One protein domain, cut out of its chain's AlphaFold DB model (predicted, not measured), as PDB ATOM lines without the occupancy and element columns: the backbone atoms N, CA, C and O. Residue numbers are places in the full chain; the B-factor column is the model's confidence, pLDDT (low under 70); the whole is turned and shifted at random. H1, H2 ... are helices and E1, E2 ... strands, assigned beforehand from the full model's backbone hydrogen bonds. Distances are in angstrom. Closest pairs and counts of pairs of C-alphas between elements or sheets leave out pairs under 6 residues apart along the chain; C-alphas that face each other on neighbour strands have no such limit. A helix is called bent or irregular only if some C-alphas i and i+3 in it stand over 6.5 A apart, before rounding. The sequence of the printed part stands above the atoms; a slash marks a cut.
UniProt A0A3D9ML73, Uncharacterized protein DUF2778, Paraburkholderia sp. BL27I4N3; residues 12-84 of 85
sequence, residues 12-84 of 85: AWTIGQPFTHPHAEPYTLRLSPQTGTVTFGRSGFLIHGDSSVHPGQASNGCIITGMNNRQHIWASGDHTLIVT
ATOM      1  N   ALA A  12     372.272 318.505 187.096       98.25
ATOM      2  CA  ALA A  12     373.533 318.934 186.518       98.25
ATOM      3  C   ALA A  12     373.796 320.412 186.828       98.25
ATOM      4  O   ALA A  12     372.907 321.269 186.727       98.25
ATOM      5  N   TRP A  13     375.031 320.709 187.210       98.31
ATOM      6  CA  TRP A  13     375.475 322.033 187.621       98.31
ATOM      7  C   TRP A  13     376.772 322.392 186.907       98.31
ATOM      8  O   TRP A  13     377.688 321.579 186.817       98.31
ATOM      9  N   THR A  14     376.869 323.630 186.440       98.69
ATOM     10  CA  THR A  14     378.110 324.189 185.905       98.69
ATOM     11  C   THR A  14     378.949 324.751 187.047       98.69
ATOM     12  O   THR A  14     378.455 325.558 187.841       98.69
ATOM     13  N   ILE A  15     380.221 324.356 187.093       98.75
ATOM     14  CA  ILE A  15     381.231 324.888 188.007       98.75
ATOM     15  C   ILE A  15     381.861 326.123 187.356       98.75
ATOM     16  O   ILE A  15     382.492 326.041 186.303       98.75
ATOM     17  N   GLY A  16     381.654 327.284 187.971       98.38
ATOM     18  CA  GLY A  16     382.242 328.545 187.533       98.38
ATOM     19  C   GLY A  16     383.714 328.683 187.918       98.38
ATOM     20  O   GLY A  16     384.200 328.021 188.835       98.38
ATOM     21  N   GLN A  17     384.394 329.609 187.238       98.19
ATOM     22  CA  GLN A  17     385.784 329.972 187.516       98.19
ATOM     23  C   GLN A  17     385.987 330.364 188.995       98.19
ATOM     24  O   GLN A  17     385.077 330.948 189.600       98.19
ATOM     25  N   PRO A  18     387.172 330.099 189.578       98.00
ATOM     26  CA  PRO A  18     387.497 330.507 190.933       98.00
ATOM     27  C   PRO A  18     387.399 332.015 191.105       98.00
ATOM     28  O   PRO A  18     387.891 332.787 190.283       98.00
ATOM     29  N   PHE A  19     386.810 332.433 192.218       97.44
ATOM     30  CA  PHE A  19     386.738 333.835 192.606       97.44
ATOM     31  C   PHE A  19     386.860 333.985 194.125       97.44
ATOM     32  O   PHE A  19     386.729 333.020 194.885       97.44
ATOM     33  N   THR A  20     387.125 335.206 194.584       95.00
ATOM     34  CA  THR A  20     387.096 335.532 196.013       95.00
ATOM     35  C   THR A  20     385.688 335.957 196.396       95.00
ATOM     36  O   THR A  20     385.171 336.944 195.873       95.00
ATOM     37  N   HIS A  21     385.059 335.210 197.303       91.69
ATOM     38  CA  HIS A  21     383.735 335.545 197.820       91.69
ATOM     39  C   HIS A  21     383.867 336.294 199.157       91.69
ATOM     40  O   HIS A  21     384.605 335.813 200.015       91.69
ATOM     41  N   PRO A  22     383.125 337.395 199.392       86.50
ATOM     42  CA  PRO A  22     383.246 338.200 200.617       86.50
ATOM     43  C   PRO A  22     383.045 337.434 201.932       86.50
ATOM     44  O   PRO A  22     383.555 337.851 202.962       86.50
ATOM     45  N   HIS A  23     382.295 336.327 201.898       82.50
ATOM     46  CA  HIS A  23     381.958 335.525 203.083       82.50
ATOM     47  C   HIS A  23     382.391 334.057 203.002       82.50
ATOM     48  O   HIS A  23     382.273 333.336 203.983       82.50
ATOM     49  N   ALA A  24     382.813 333.586 201.824       83.75
ATOM     50  CA  ALA A  24     383.129 332.170 201.589       83.75
ATOM     51  C   ALA A  24     384.619 331.957 201.276       83.75
ATOM     52  O   ALA A  24     385.034 330.863 200.895       83.75
ATOM     53  N   GLU A  25     385.412 333.013 201.485       83.81
ATOM     54  CA  GLU A  25     386.865 333.036 201.360       83.81
ATOM     55  C   GLU A  25     387.378 332.863 199.910       83.81
ATOM     56  O   GLU A  25     386.602 332.629 198.964       83.81
ATOM     57  N   PRO A  26     388.695 333.042 199.675       92.69
ATOM     58  CA  PRO A  26     389.300 332.900 198.357       92.69
ATOM     59  C   PRO A  26     389.110 331.515 197.740       92.69
ATOM     60  O   PRO A  26     388.959 330.507 198.439       92.69
ATOM     61  N   TYR A  27     389.196 331.475 196.408       96.00
ATOM     62  CA  TYR A  27     389.099 330.257 195.598       96.00
ATOM     63  C   TYR A  27     387.748 329.534 195.735       96.00
ATOM     64  O   TYR A  27     387.655 328.306 195.752       96.00
ATOM     65  N   THR A  28     386.678 330.310 195.883       96.69
ATOM     66  CA  THR A  28     385.300 329.819 195.870       96.69
ATOM     67  C   THR A  28     384.868 329.526 194.436       96.69
ATOM     68  O   THR A  28     385.203 330.284 193.526       96.69
ATOM     69  N   LEU A  29     384.114 328.444 194.231       98.25
ATOM     70  CA  LEU A  29     383.558 328.072 192.926       98.25
ATOM     71  C   LEU A  29     382.040 328.242 192.961       98.25
ATOM     72  O   LEU A  29     381.381 327.755 193.881       98.25
ATOM     73  N   ARG A  30     381.466 328.938 191.977       97.69
ATOM     74  CA  ARG A  30     380.009 329.114 191.882       97.69
ATOM     75  C   ARG A  30     379.368 327.922 191.182       97.69
ATOM     76  O   ARG A  30     379.906 327.458 190.184       97.69
ATOM     77  N   LEU A  31     378.211 327.477 191.670       97.94
ATOM     78  CA  LEU A  31     377.406 326.442 191.027       97.94
ATOM     79  C   LEU A  31     376.167 327.071 190.390       97.94
ATOM     80  O   LEU A  31     375.309 327.623 191.083       97.94
ATOM     81  N   SER A  32     376.076 326.969 189.067       97.94
ATOM     82  CA  SER A  32     374.913 327.414 188.292       97.94
ATOM     83  C   SER A  32     374.133 326.200 187.789       97.94
ATOM     84  O   SER A  32     374.754 325.290 187.238       97.94
ATOM     85  N   PRO A  33     372.801 326.144 187.958       97.62
ATOM     86  CA  PRO A  33     372.024 325.001 187.494       97.62
ATOM     87  C   PRO A  33     372.040 324.950 185.962       97.62
ATOM     88  O   PRO A  33     371.875 325.977 185.302       97.62
ATOM     89  N   GLN A  34     372.232 323.762 185.395       98.31
ATOM     90  CA  GLN A  34     372.031 323.535 183.964       98.31
ATOM     91  C   GLN A  34     370.543 323.328 183.649       98.31
ATOM     92  O   GLN A  34     369.722 323.092 184.541       98.31
ATOM     93  N   THR A  35     370.185 323.412 182.365       97.25
ATOM     94  CA  THR A  35     368.825 323.138 181.888       97.25
ATOM     95  C   THR A  35     368.340 321.779 182.394       97.25
ATOM     96  O   THR A  35     369.017 320.770 182.222       97.25
ATOM     97  N   GLY A  36     367.155 321.759 183.014       95.50
ATOM     98  CA  GLY A  36     366.558 320.554 183.603       95.50
ATOM     99  C   GLY A  36     366.818 320.373 185.103       95.50
ATOM    100  O   GLY A  36     366.128 319.579 185.738       95.50
ATOM    101  N   THR A  37     367.735 321.137 185.703       96.25
ATOM    102  CA  THR A  37     367.967 321.112 187.156       96.25
ATOM    103  C   THR A  37     366.898 321.923 187.890       96.25
ATOM    104  O   THR A  37     366.827 323.147 187.771       96.25
ATOM    105  N   VAL A  38     366.062 321.242 188.678       93.94
ATOM    106  CA  VAL A  38     364.992 321.869 189.470       93.94
ATOM    107  C   VAL A  38     365.562 322.360 190.798       93.94
ATOM    108  O   VAL A  38     365.883 321.571 191.682       93.94
ATOM    109  N   THR A  39     365.673 323.679 190.961       92.06
ATOM    110  CA  THR A  39     366.275 324.268 192.170       92.06
ATOM    111  C   THR A  39     365.291 324.520 193.310       92.06
ATOM    112  O   THR A  39     365.708 324.891 194.407       92.06
ATOM    113  N   PHE A  40     363.988 324.356 193.060       90.31
ATOM    114  CA  PHE A  40     362.912 324.672 194.009       90.31
ATOM    115  C   PHE A  40     362.979 326.117 194.537       90.31
ATOM    116  O   PHE A  40     362.701 326.383 195.702       90.31
ATOM    117  N   GLY A  41     363.405 327.056 193.685       88.94
ATOM    118  CA  GLY A  41     363.554 328.471 194.044       88.94
ATOM    119  C   GLY A  41     364.822 328.802 194.842       88.94
ATOM    120  O   GLY A  41     365.046 329.969 195.151       88.94
ATOM    121  N   ARG A  42     365.676 327.815 195.150       90.12
ATOM    122  CA  ARG A  42     366.970 328.037 195.813       90.12
ATOM    123  C   ARG A  42     368.036 328.455 194.801       90.12
ATOM    124  O   ARG A  42     368.003 328.067 193.633       90.12
ATOM    125  N   SER A  43     369.005 329.234 195.257       90.88
ATOM    126  CA  SER A  43     370.119 329.724 194.445       90.88
ATOM    127  C   SER A  43     371.321 330.045 195.336       90.88
ATOM    128  O   SER A  43     371.291 329.798 196.541       90.88
ATOM    129  N   GLY A  44     372.397 330.570 194.743       91.62
ATOM    130  CA  GLY A  44     373.579 330.998 195.496       91.62
ATOM    131  C   GLY A  44     374.468 329.851 195.977       91.62
ATOM    132  O   GLY A  44     375.255 330.046 196.895       91.62
ATOM    133  N   PHE A  45     374.358 328.666 195.369       94.25
ATOM    134  CA  PHE A  45     375.173 327.510 195.727       94.25
ATOM    135  C   PHE A  45     376.637 327.695 195.334       94.25
ATOM    136  O   PHE A  45     376.962 328.186 194.247       94.25
ATOM    137  N   LEU A  46     377.520 327.263 196.229       95.75
ATOM    138  CA  LEU A  46     378.965 327.403 196.107       95.75
ATOM    139  C   LEU A  46     379.672 326.084 196.455       95.75
ATOM    140  O   LEU A  46     379.134 325.251 197.190       95.75
ATOM    141  N   ILE A  47     380.907 325.943 195.978       96.44
ATOM    142  CA  ILE A  47     381.928 325.067 196.556       96.44
ATOM    143  C   ILE A  47     382.927 325.969 197.286       96.44
ATOM    144  O   ILE A  47     383.631 326.762 196.649       96.44
ATOM    145  N   HIS A  48     382.985 325.882 198.612       95.12
ATOM    146  CA  HIS A  48     383.834 326.750 199.433       95.12
ATOM    147  C   HIS A  48     384.420 326.034 200.650       95.12
ATOM    148  O   HIS A  48     384.091 324.882 200.921       95.12
ATOM    149  N   GLY A  49     385.339 326.700 201.350       91.75
ATOM    150  CA  GLY A  49     385.864 326.206 202.623       91.75
ATOM    151  C   GLY A  49     384.845 326.353 203.750       91.75
ATOM    152  O   GLY A  49     383.896 327.125 203.633       91.75
ATOM    153  N   ASP A  50     385.049 325.627 204.847       85.56
ATOM    154  CA  ASP A  50     384.238 325.833 206.047       85.56
ATOM    155  C   ASP A  50     384.449 327.254 206.596       85.56
ATOM    156  O   ASP A  50     385.479 327.890 206.337       85.56
ATOM    157  N   SER A  51     383.472 327.764 207.340       78.56
ATOM    158  CA  SER A  51     383.587 329.076 207.968       78.56
ATOM    159  C   SER A  51     384.698 329.051 209.016       78.56
ATOM    160  O   SER A  51     384.680 328.235 209.934       78.56
ATOM    161  N   SER A  52     385.647 329.983 208.916       74.50
ATOM    162  CA  SER A  52     386.675 330.192 209.942       74.50
ATOM    163  C   SER A  52     386.102 330.795 211.230       74.50
ATOM    164  O   SER A  52     386.677 330.615 212.301       74.50
ATOM    165  N   VAL A  53     384.965 331.493 211.129       76.38
ATOM    166  CA  VAL A  53     384.294 332.183 212.241       76.38
ATOM    167  C   VAL A  53     383.264 331.275 212.923       76.38
ATOM    168  O   VAL A  53     383.145 331.289 214.148       76.38
ATOM    169  N   HIS A  54     382.547 330.452 212.150       75.12
ATOM    170  CA  HIS A  54     381.520 329.526 212.644       75.12
ATOM    171  C   HIS A  54     381.646 328.130 212.002       75.12
ATOM    172  O   HIS A  54     380.796 327.756 211.184       75.12
ATOM    173  N   PRO A  55     382.688 327.353 212.350       72.06
ATOM    174  CA  PRO A  55     382.914 326.030 211.770       72.06
ATOM    175  C   PRO A  55     381.679 325.124 211.873       72.06
ATOM    176  O   PRO A  55     380.995 325.101 212.900       72.06
ATOM    177  N   GLY A  56     381.380 324.382 210.807       67.31
ATOM    178  CA  GLY A  56     380.265 323.433 210.742       67.31
ATOM    179  C   GLY A  56     378.877 324.043 210.505       67.31
ATOM    180  O   GLY A  56     377.921 323.294 210.319       67.31
ATOM    181  N   GLN A  57     378.744 325.374 210.462       64.50
ATOM    182  CA  GLN A  57     377.465 326.057 210.183       64.50
ATOM    183  C   GLN A  57     377.391 326.637 208.764       64.50
ATOM    184  O   GLN A  57     376.489 327.401 208.431       64.50
ATOM    185  N   ALA A  58     378.359 326.298 207.914       59.94
ATOM    186  CA  ALA A  58     378.636 327.059 206.709       59.94
ATOM    187  C   ALA A  58     377.681 326.822 205.531       59.94
ATOM    188  O   ALA A  58     377.812 327.542 204.540       59.94
ATOM    189  N   SER A  59     376.732 325.869 205.562       66.00
ATOM    190  CA  SER A  59     375.864 325.729 204.391       66.00
ATOM    191  C   SER A  59     374.418 325.283 204.600       66.00
ATOM    192  O   SER A  59     374.102 324.187 205.049       66.00
ATOM    193  N   ASN A  60     373.518 326.115 204.069       75.19
ATOM    194  CA  ASN A  60     372.155 325.755 203.684       75.19
ATOM    195  C   ASN A  60     372.152 324.968 202.354       75.19
ATOM    196  O   ASN A  60     371.279 325.201 201.517       75.19
ATOM    197  N   GLY A  61     373.151 324.105 202.110       87.19
ATOM    198  CA  GLY A  61     373.253 323.245 200.920       87.19
ATOM    199  C   GLY A  61     374.475 323.431 200.008       87.19
ATOM    200  O   GLY A  61     374.598 322.687 199.044       87.19
ATOM    201  N   CYS A  62     375.383 324.376 200.270       92.12
ATOM    202  CA  CYS A  62     376.683 324.467 199.579       92.12
ATOM    203  C   CYS A  62     377.588 323.258 199.875       92.12
ATOM    204  O   CYS A  62     377.467 322.616 200.921       92.12
ATOM    205  N   ILE A  63     378.536 322.993 198.979       93.56
ATOM    206  CA  ILE A  63     379.546 321.945 199.150       93.56
ATOM    207  C   ILE A  63     380.738 322.535 199.908       93.56
ATOM    208  O   ILE A  63     381.367 323.486 199.441       93.56
ATOM    209  N   ILE A  64     381.059 321.948 201.061       92.44
ATOM    210  CA  ILE A  64     382.175 322.378 201.907       92.44
ATOM    211  C   ILE A  64     383.390 321.484 201.667       92.44
ATOM    212  O   ILE A  64     383.330 320.274 201.881       92.44
ATOM    213  N   THR A  65     384.503 322.061 201.211       93.44
ATOM    214  CA  THR A  65     385.770 321.343 201.017       93.44
ATOM    215  C   THR A  65     386.976 322.285 201.070       93.44
ATOM    216  O   THR A  65     386.883 323.475 200.760       93.44
ATOM    217  N   GLY A  66     388.134 321.757 201.475       93.00
ATOM    218  CA  GLY A  66     389.364 322.536 201.649       93.00
ATOM    219  C   GLY A  66     389.864 323.199 200.357       93.00
ATOM    220  O   GLY A  66     389.549 322.768 199.248       93.00
ATOM    221  N   MET A  67     390.686 324.249 200.490       94.12
ATOM    222  CA  MET A  67     391.220 325.013 199.351       94.12
ATOM    223  C   MET A  67     391.930 324.135 198.308       94.12
ATOM    224  O   MET A  67     391.642 324.281 197.125       94.12
ATOM    225  N   ASN A  68     392.768 323.185 198.735       96.50
ATOM    226  CA  ASN A  68     393.482 322.287 197.817       96.50
ATOM    227  C   ASN A  68     392.517 321.463 196.950       96.50
ATOM    228  O   ASN A  68     392.734 321.304 195.755       96.50
ATOM    229  N   ASN A  69     391.401 320.997 197.517       97.56
ATOM    230  CA  ASN A  69     390.395 320.256 196.754       97.56
ATOM    231  C   ASN A  69     389.670 321.157 195.756       97.56
ATOM    232  O   ASN A  69     389.418 320.735 194.636       97.56
ATOM    233  N   ARG A  70     389.373 322.411 196.119       97.44
ATOM    234  CA  ARG A  70     388.773 323.387 195.188       97.44
ATOM    235  C   ARG A  70     389.707 323.701 194.019       97.44
ATOM    236  O   ARG A  70     389.251 323.802 192.884       97.44
ATOM    237  N   GLN A  71     391.007 323.796 194.288       97.94
ATOM    238  CA  GLN A  71     392.036 323.931 193.257       97.94
ATOM    239  C   GLN A  71     392.094 322.702 192.352       97.94
ATOM    240  O   GLN A  71     392.088 322.866 191.137       97.94
ATOM    241  N   HIS A  72     392.074 321.489 192.911       98.38
ATOM    242  CA  HIS A  72     392.035 320.260 192.114       98.38
ATOM    243  C   HIS A  72     390.761 320.140 191.271       98.38
ATOM    244  O   HIS A  72     390.852 319.772 190.105       98.38
ATOM    245  N   ILE A  73     389.594 320.497 191.821       98.31
ATOM    246  CA  ILE A  73     388.325 320.519 191.080       98.31
ATOM    247  C   ILE A  73     388.462 321.422 189.856       98.31
ATOM    248  O   ILE A  73     388.206 320.977 188.744       98.31
ATOM    249  N   TRP A  74     388.918 322.663 190.035       98.31
ATOM    250  CA  TRP A  74     389.061 323.584 188.909       98.31
ATOM    251  C   TRP A  74     390.141 323.139 187.912       98.31
ATOM    252  O   TRP A  74     389.921 323.150 186.705       98.31
ATOM    253  N   ALA A  75     391.303 322.714 188.408       98.31
ATOM    254  CA  ALA A  75     392.427 322.301 187.572       98.31
ATOM    255  C   ALA A  75     392.181 320.988 186.809       98.31
ATOM    256  O   ALA A  75     392.898 320.715 185.851       98.31
ATOM    257  N   SER A  76     391.184 320.191 187.207       98.31
ATOM    258  CA  SER A  76     390.820 318.951 186.511       98.31
ATOM    259  C   SER A  76     390.306 319.184 185.085       98.31
ATOM    260  O   SER A  76     390.414 318.293 184.249       98.31
ATOM    261  N   GLY A  77     389.755 320.371 184.802       98.06
ATOM    262  CA  GLY A  77     389.038 320.665 183.558       98.06
ATOM    263  C   GLY A  77     387.582 320.180 183.545       98.06
ATOM    264  O   GLY A  77     386.830 320.550 182.639       98.06
ATOM    265  N   ASP A  78     387.150 319.425 184.559       97.75
ATOM    266  CA  ASP A  78     385.755 319.031 184.724       97.75
ATOM    267  C   ASP A  78     384.949 320.199 185.296       97.75
ATOM    268  O   ASP A  78     384.978 320.506 186.488       97.75
ATOM    269  N   HIS A  79     384.184 320.865 184.433       98.25
ATOM    270  CA  HIS A  79     383.342 322.004 184.821       98.25
ATOM    271  C   HIS A  79     381.860 321.642 184.980       98.25
ATOM    272  O   HIS A  79     381.008 322.529 185.047       98.25
ATOM    273  N   THR A  80     381.537 320.348 185.032       98.44
ATOM    274  CA  THR A  80     380.174 319.853 185.257       98.44
ATOM    275  C   THR A  80     380.138 318.960 186.489       98.44
ATOM    276  O   THR A  80     380.857 317.969 186.569       98.44
ATOM    277  N   LEU A  81     379.262 319.295 187.431       98.00
ATOM    278  CA  LEU A  81     378.948 318.494 188.608       98.00
ATOM    279  C   LEU A  81     377.585 317.823 188.417       98.00
ATOM    280  O   LEU A  81     376.589 318.502 188.166       98.00
ATOM    281  N   ILE A  82     377.532 316.503 188.592       97.94
ATOM    282  CA  ILE A  82     376.287 315.730 188.586       97.94
ATOM    283  C   ILE A  82     375.938 315.338 190.022       97.94
ATOM    284  O   ILE A  82     376.679 314.601 190.671       97.94
ATOM    285  N   VAL A  83     374.799 315.822 190.514       96.31
ATOM    286  CA  VAL A  83     374.288 315.526 191.858       96.31
ATOM    287  C   VAL A  83     373.165 314.500 191.737       96.31
ATOM    288  O   VAL A  83     372.114 314.794 191.163       96.31
ATOM    289  N   THR A  84     373.381 313.297 192.264       93.56
ATOM    290  CA  THR A  84     372.483 312.146 192.067       93.56
ATOM    291  C   THR A  84     371.610 311.799 193.276       93.56
ATOM    292  O   THR A  84     370.665 311.026 193.125       93.56
TER     293      THR A  84
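Overview. This is residues 12 to 84 of the 85 residues of the protein "Uncharacterized protein DUF2778" of Paraburkholderia sp. BL27I4N3 (UniProt A0A3D9ML73). A small, strongly twisted sheet is built round one long, bent strand, E3, and a single short helix, H1, packs slantwise over one face of it. Two long loops, residues 34 to 45 and 49 to 66, reach out toward opposite ends of the longest axis, and residues 63 to 64 of the second come back beside E4. The printed part has 73 residues, with named elements in the order E1, E2, E3, E4, H1, E5; the sheet is branched and its neighbour pairs are antiparallel. The class is mixed, helices and strands, though under half of the residues, 32, are in named elements. The whole is compact, with a radius of gyration of the C-alphas of 12.1 A and spans of 35 by 28 by 21 A.

Along the chain. Find C-alpha 12 at (373.533, 318.934, 186.518), where E1, residues 12 to 15, begins. E2 follows at residues 19 to 21. E3, residues 25 to 33, runs 21.8 A from C-alpha 25 at (386.865, 333.036, 201.360) and bends by 52 degrees at residue 28. Next come E4, residues 46 to 48, and H1, residues 67 to 75, 12.1 A long. E5, residues 80 to 83, ends with C-alpha 83 at (374.288, 315.526, 191.858).

Arrangement. Begin at E3, which has three neighbours: E1 and E2 lie on one side of it, E4 on the other side. Its pairing is staggered, with E2 over residues 25 to 28, E4 over 29 to 30 and E1 over 31 to 33. E2, E3 and E4 make a meander, each strand the antiparallel neighbour of the one before, and both steps are hairpins. Look for N 28 and O 19 at 2.9 A between E2 and E3, and N 47 and O 29 at 2.8 A between E3 and E4. E1 is the antiparallel neighbour of both E3 and E5: N 14 and O 32 are within hydrogen-bond range at 2.8 A between E1 and E3, and N 81 and O 13 at 2.8 A between E1 and E5. H1 is on the sheet at a height of 8.2 A, over E3 and slantwise to the strands, at 46 degrees to E3 on the local plane. The closest C-alphas of H1 and E3 are those of Met 67 and Tyr 27, 6.8 A apart. Every O i to N i+4 pair in H1 is within hydrogen-bond range. E1 and E4 are apart.

Size, cuts and confidence. The two C-alphas farthest apart, those of Gly 36 and Val 53, are 35.6 A from each other. The printed part has no cut; the links E3 to E4 and E4 to H1 are long. The mean pLDDT of the printed part is 91.5, and residues 56 to 59 are under 70.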